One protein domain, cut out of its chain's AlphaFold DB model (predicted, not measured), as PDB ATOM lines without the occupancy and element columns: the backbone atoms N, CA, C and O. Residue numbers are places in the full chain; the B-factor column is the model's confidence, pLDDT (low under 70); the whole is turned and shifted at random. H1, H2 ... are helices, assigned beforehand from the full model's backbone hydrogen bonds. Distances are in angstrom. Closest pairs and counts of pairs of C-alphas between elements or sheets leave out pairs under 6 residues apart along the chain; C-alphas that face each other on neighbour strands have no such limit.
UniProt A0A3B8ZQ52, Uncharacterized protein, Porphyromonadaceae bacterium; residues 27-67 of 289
ATOM      1  N   GLY A  27     214.706 182.932 207.097       95.44
ATOM      2  CA  GLY A  27     213.471 182.237 207.466       95.44
ATOM      3  C   GLY A  27     212.364 183.151 208.004       95.44
ATOM      4  O   GLY A  27     212.421 184.378 207.933       95.44
ATOM      5  N   THR A  28     211.284 182.543 208.494       95.44
ATOM      6  CA  THR A  28     210.157 183.259 209.113       95.44
ATOM      7  C   THR A  28     209.787 182.570 210.414       95.44
ATOM      8  O   THR A  28     209.429 181.394 210.417       95.44
ATOM      9  N   SER A  29     209.888 183.307 211.514       93.25
ATOM     10  CA  SER A  29     209.497 182.839 212.836       93.25
ATOM     11  C   SER A  29     207.979 182.878 212.993       93.25
ATOM     12  O   SER A  29     207.319 183.824 212.559       93.25
ATOM     13  N   SER A  30     207.418 181.868 213.659       90.50
ATOM     14  CA  SER A  30     206.021 181.886 214.108       90.50
ATOM     15  C   SER A  30     205.798 182.854 215.273       90.50
ATOM     16  O   SER A  30     204.657 183.218 215.554       90.50
ATOM     17  N   ASN A  31     206.870 183.298 215.942       89.31
ATOM     18  CA  ASN A  31     206.799 184.360 216.932       89.31
ATOM     19  C   ASN A  31     206.617 185.709 216.209       89.31
ATOM     20  O   ASN A  31     207.552 186.168 215.545       89.31
ATOM     21  N   PRO A  32     205.470 186.394 216.367       87.06
ATOM     22  CA  PRO A  32     205.185 187.635 215.649       87.06
ATOM     23  C   PRO A  32     206.110 188.794 216.044       87.06
ATOM     24  O   PRO A  32     206.203 189.763 215.300       87.06
ATOM     25  N   LYS A  33     206.808 188.706 217.188       87.50
ATOM     26  CA  LYS A  33     207.818 189.700 217.593       87.50
ATOM     27  C   LYS A  33     209.110 189.609 216.776       87.50
ATOM     28  O   LYS A  33     209.865 190.570 216.757       87.50
ATOM     29  N   ILE A  34     209.359 188.458 216.151       92.19
ATOM     30  CA  ILE A  34     210.535 188.195 215.313       92.19
ATOM     31  C   ILE A  34     210.121 188.255 213.840       92.19
ATOM     32  O   ILE A  34     210.694 188.999 213.054       92.19
ATOM     33  N   GLY A  35     209.074 187.513 213.468       94.00
ATOM     34  CA  GLY A  35     208.522 187.530 212.119       94.00
ATOM     35  C   GLY A  35     209.526 187.092 211.049       94.00
ATOM     36  O   GLY A  35     210.245 186.103 211.206       94.00
ATOM     37  N   LYS A  36     209.515 187.791 209.911       96.00
ATOM     38  CA  LYS A  36     210.385 187.495 208.769       96.00
ATOM     39  C   LYS A  36     211.792 188.023 209.036       96.00
ATOM     40  O   LYS A  36     211.968 189.229 209.160       96.00
ATOM     41  N   GLN A  37     212.770 187.124 209.032       95.75
ATOM     42  CA  GLN A  37     214.166 187.474 209.267       95.75
ATOM     43  C   GLN A  37     214.855 187.997 207.994       95.75
ATOM     44  O   GLN A  37     214.444 187.640 206.878       95.75
ATOM     45  N   PRO A  38     215.915 188.819 208.130       96.75
ATOM     46  CA  PRO A  38     216.731 189.269 207.005       96.75
ATOM     47  C   PRO A  38     217.283 188.094 206.190       96.75
ATOM     48  O   PRO A  38     217.784 187.113 206.736       96.75
ATOM     49  N   GLN A  39     217.157 188.183 204.865       96.69
ATOM     50  CA  GLN A  39     217.479 187.081 203.948       96.69
ATOM     51  C   GLN A  39     217.902 187.549 202.542       96.69
ATOM     52  O   GLN A  39     217.826 186.799 201.569       96.69
ATOM     53  N   SER A  40     218.285 188.819 202.396       96.69
ATOM     54  CA  SER A  40     218.807 189.354 201.136       96.69
ATOM     55  C   SER A  40     220.258 188.922 200.901       96.69
ATOM     56  O   SER A  40     220.943 188.454 201.808       96.69
ATOM     57  N   PHE A  41     220.783 189.144 199.692       96.94
ATOM     58  CA  PHE A  41     222.211 188.930 199.428       96.94
ATOM     59  C   PHE A  41     223.108 189.817 200.312       96.94
ATOM     60  O   PHE A  41     224.174 189.387 200.733       96.94
ATOM     61  N   ARG A  42     222.667 191.036 200.652       96.94
ATOM     62  CA  ARG A  42     223.397 191.903 201.592       96.94
ATOM     63  C   ARG A  42     223.447 191.288 202.992       96.94
ATOM     64  O   ARG A  42     224.477 191.378 203.650       96.94
ATOM     65  N   ASP A  43     222.357 190.659 203.421       97.44
ATOM     66  CA  ASP A  43     222.275 189.966 204.709       97.44
ATOM     67  C   ASP A  43     223.164 188.721 204.723       97.44
ATOM     68  O   ASP A  43     223.880 188.498 205.690       97.44
ATOM     69  N   PHE A  44     223.222 187.982 203.612       97.06
ATOM     70  CA  PHE A  44     224.174 186.884 203.442       97.06
ATOM     71  C   PHE A  44     225.626 187.345 203.626       97.06
ATOM     72  O   PHE A  44     226.390 186.688 204.328       97.06
ATOM     73  N   ILE A  45     226.011 188.487 203.042       97.31
ATOM     74  CA  ILE A  45     227.359 189.033 203.248       97.31
ATOM     75  C   ILE A  45     227.597 189.355 204.727       97.31
ATOM     76  O   ILE A  45     228.626 188.938 205.247       97.31
ATOM     77  N   ARG A  46     226.645 190.011 205.413       96.81
ATOM     78  CA  ARG A  46     226.744 190.294 206.860       96.81
ATOM     79  C   ARG A  46     226.947 189.013 207.675       96.81
ATOM     80  O   ARG A  46     227.835 188.971 208.518       96.81
ATOM     81  N   VAL A  47     226.174 187.969 207.383       96.25
ATOM     82  CA  VAL A  47     226.267 186.647 208.021       96.25
ATOM     83  C   VAL A  47     227.654 186.028 207.825       96.25
ATOM     84  O   VAL A  47     228.288 185.604 208.788       96.25
ATOM     85  N   VAL A  48     228.165 186.008 206.591       94.38
ATOM     86  CA  VAL A  48     229.484 185.427 206.284       94.38
ATOM     87  C   VAL A  48     230.614 186.198 206.966       94.38
ATOM     88  O   VAL A  48     231.594 185.593 207.395       94.38
ATOM     89  N   THR A  49     230.495 187.522 207.084       93.19
ATOM     90  CA  THR A  49     231.515 188.366 207.721       93.19
ATOM     91  C   THR A  49     231.326 188.534 209.227       93.19
ATOM     92  O   THR A  49     232.113 189.251 209.842       93.19
ATOM     93  N   GLY A  50     230.305 187.914 209.829       92.62
ATOM     94  CA  GLY A  50     230.000 188.063 211.253       92.62
ATOM     95  C   GLY A  50     229.696 189.513 211.645       92.62
ATOM     96  O   GLY A  50     230.202 190.011 212.646       92.62
ATOM     97  N   SER A  51     228.915 190.217 210.825       94.94
ATOM     98  CA  SER A  51     228.539 191.620 211.029       94.94
ATOM     99  C   SER A  51     227.125 191.782 211.591       94.94
ATOM    100  O   SER A  51     226.269 190.915 211.422       94.94
ATOM    101  N   GLU A  52     226.877 192.933 212.214       95.88
ATOM    102  CA  GLU A  52     225.571 193.327 212.753       95.88
ATOM    103  C   GLU A  52     224.443 193.294 211.715       95.88
ATOM    104  O   GLU A  52     224.669 193.392 210.502       95.88
ATOM    105  N   GLY A  53     223.209 193.181 212.197       94.94
ATOM    106  CA  GLY A  53     221.982 193.265 211.412       94.94
ATOM    107  C   GLY A  53     221.717 194.660 210.839       94.94
ATOM    108  O   GLY A  53     222.246 195.671 211.289       94.94
ATOM    109  N   GLY A  54     220.918 194.724 209.771       93.56
ATOM    110  CA  GLY A  54     220.403 195.997 209.244       93.56
ATOM    111  C   GLY A  54     219.091 196.417 209.913       93.56
ATOM    112  O   GLY A  54     218.580 195.712 210.772       93.56
ATOM    113  N   GLU A  55     218.483 197.511 209.441       91.06
ATOM    114  CA  GLU A  55     217.198 198.030 209.957       91.06
ATOM    115  C   GLU A  55     216.052 197.000 209.959       91.06
ATOM    116  O   GLU A  55     215.125 197.102 210.754       91.06
ATOM    117  N   GLY A  56     216.105 196.006 209.065       89.06
ATOM    118  CA  GLY A  56     215.120 194.924 208.991       89.06
ATOM    119  C   GLY A  56     215.370 193.749 209.942       89.06
ATOM    120  O   GLY A  56     214.605 192.791 209.899       89.06
ATOM    121  N   ALA A  57     216.444 193.777 210.734       93.94
ATOM    122  CA  ALA A  57     216.767 192.755 211.730       93.94
ATOM    123  C   ALA A  57     216.140 193.089 213.093       93.94
ATOM    124  O   ALA A  57     215.708 194.220 213.329       93.94
ATOM    125  N   THR A  58     216.122 192.128 214.016       93.00
ATOM    126  CA  THR A  58     215.720 192.394 215.406       93.00
ATOM    127  C   THR A  58     216.698 193.370 216.070       93.00
ATOM    128  O   THR A  58     217.841 193.509 215.641       93.00
ATOM    129  N   LEU A  59     216.277 194.043 217.150       91.81
ATOM    130  CA  LEU A  59     217.190 194.907 217.914       91.81
ATOM    131  C   LEU A  59     218.405 194.121 218.431       91.81
ATOM    132  O   LEU A  59     219.509 194.648 218.418       91.81
ATOM    133  N   SER A  60     218.199 192.867 218.846       89.56
ATOM    134  CA  SER A  60     219.268 191.966 219.290       89.56
ATOM    135  C   SER A  60     220.309 191.744 218.190       89.56
ATOM    136  O   SER A  60     221.492 191.953 218.439       89.56
ATOM    137  N   ASP A  61     219.886 191.423 216.964       92.56
ATOM    138  CA  ASP A  61     220.794 191.240 215.826       92.56
ATOM    139  C   ASP A  61     221.460 192.554 215.386       92.56
ATOM    140  O   ASP A  61     222.563 192.532 214.845       92.56
ATOM    141  N   GLN A  62     220.810 193.706 215.597       92.56
ATOM    142  CA  GLN A  62     221.382 195.028 215.301       92.56
ATOM    143  C   GLN A  62     222.475 195.443 216.293       92.56
ATOM    144  O   GLN A  62     223.407 196.128 215.894       92.56
ATOM    145  N   ILE A  63     222.367 195.054 217.568       89.31
ATOM    146  CA  ILE A  63     223.404 195.331 218.580       89.31
ATOM    147  C   ILE A  63     224.459 194.216 218.670       89.31
ATOM    148  O   ILE A  63     225.528 194.439 219.234       89.31
ATOM    149  N   ASN A  64     224.159 193.027 218.133       88.06
ATOM    150  CA  ASN A  64     225.063 191.879 218.044       88.06
ATOM    151  C   ASN A  64     225.412 191.570 216.578       88.06
ATOM    152  O   ASN A  64     225.695 192.471 215.795       88.06
ATOM    153  N   VAL A  65     225.458 190.288 216.216       93.06
ATOM    154  CA  VAL A  65     225.741 189.792 214.871       93.06
ATOM    155  C   VAL A  65     224.453 189.211 214.297       93.06
ATOM    156  O   VAL A  65     223.688 188.585 215.022       93.06
ATOM    157  N   LEU A  66     224.212 189.420 213.002       96.56
ATOM    158  CA  LEU A  66     223.013 188.927 212.333       96.56
ATOM    159  C   LEU A  66     222.989 187.396 212.239       96.56
ATOM    160  O   LEU A  66     223.718 186.821 211.433       96.56
ATOM    161  N   GLY A  67     222.045 186.769 212.936       95.62
ATOM    162  CA  GLY A  67     221.815 185.329 212.877       95.62
ATOM    163  C   GLY A  67     222.370 184.576 214.084       95.62
ATOM    164  O   GLY A  67     222.948 185.142 215.005       95.62
TER     165      GLY A  67
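AT A GLANCE: This is residues 27 to 67 of the 289 residues of an uncharacterized protein of Porphyromonadaceae bacterium (UniProt A0A3B8ZQ52). What shape do residues 27 to 67 make? There is little regular structure: a looping stretch, residues 27 to 40, folds back near Pro 32 and leads to short helix H1, and a winding loop joins H1 to a second short helix, H2. What are the figures? The printed part has 41 residues, of which 13 are in the two named helices, class all helix, with no named strand. It is compact, radius of gyration of the C-alphas 9.6 A, spanning 27 by 20 by 14 A.

HOW THE PARTS SIT: How do H1, residues 41 to 48, and H2, residues 59 to 63, stand? They are apart. Are their backbones well formed? In both, every O i to N i+4 pair is within hydrogen-bond range.

IN THESE COORDINATES: Where is H1? It begins at C-alpha 41 (222.211, 188.930, 199.428) and is 10.6 A long from first to last C-alpha. Where does H2 end? At C-alpha 63 (223.404, 195.331, 218.580), 6.3 A from C-alpha 59.

THE WHOLE: How large is it? The two C-alphas farthest apart, of Pro 32 and Thr 49, are 27.5 A apart. Are there cuts, long links or low confidence? The printed part has no cut, the H1 to H2 link is short, and no printed residue is under 70 in pLDDT.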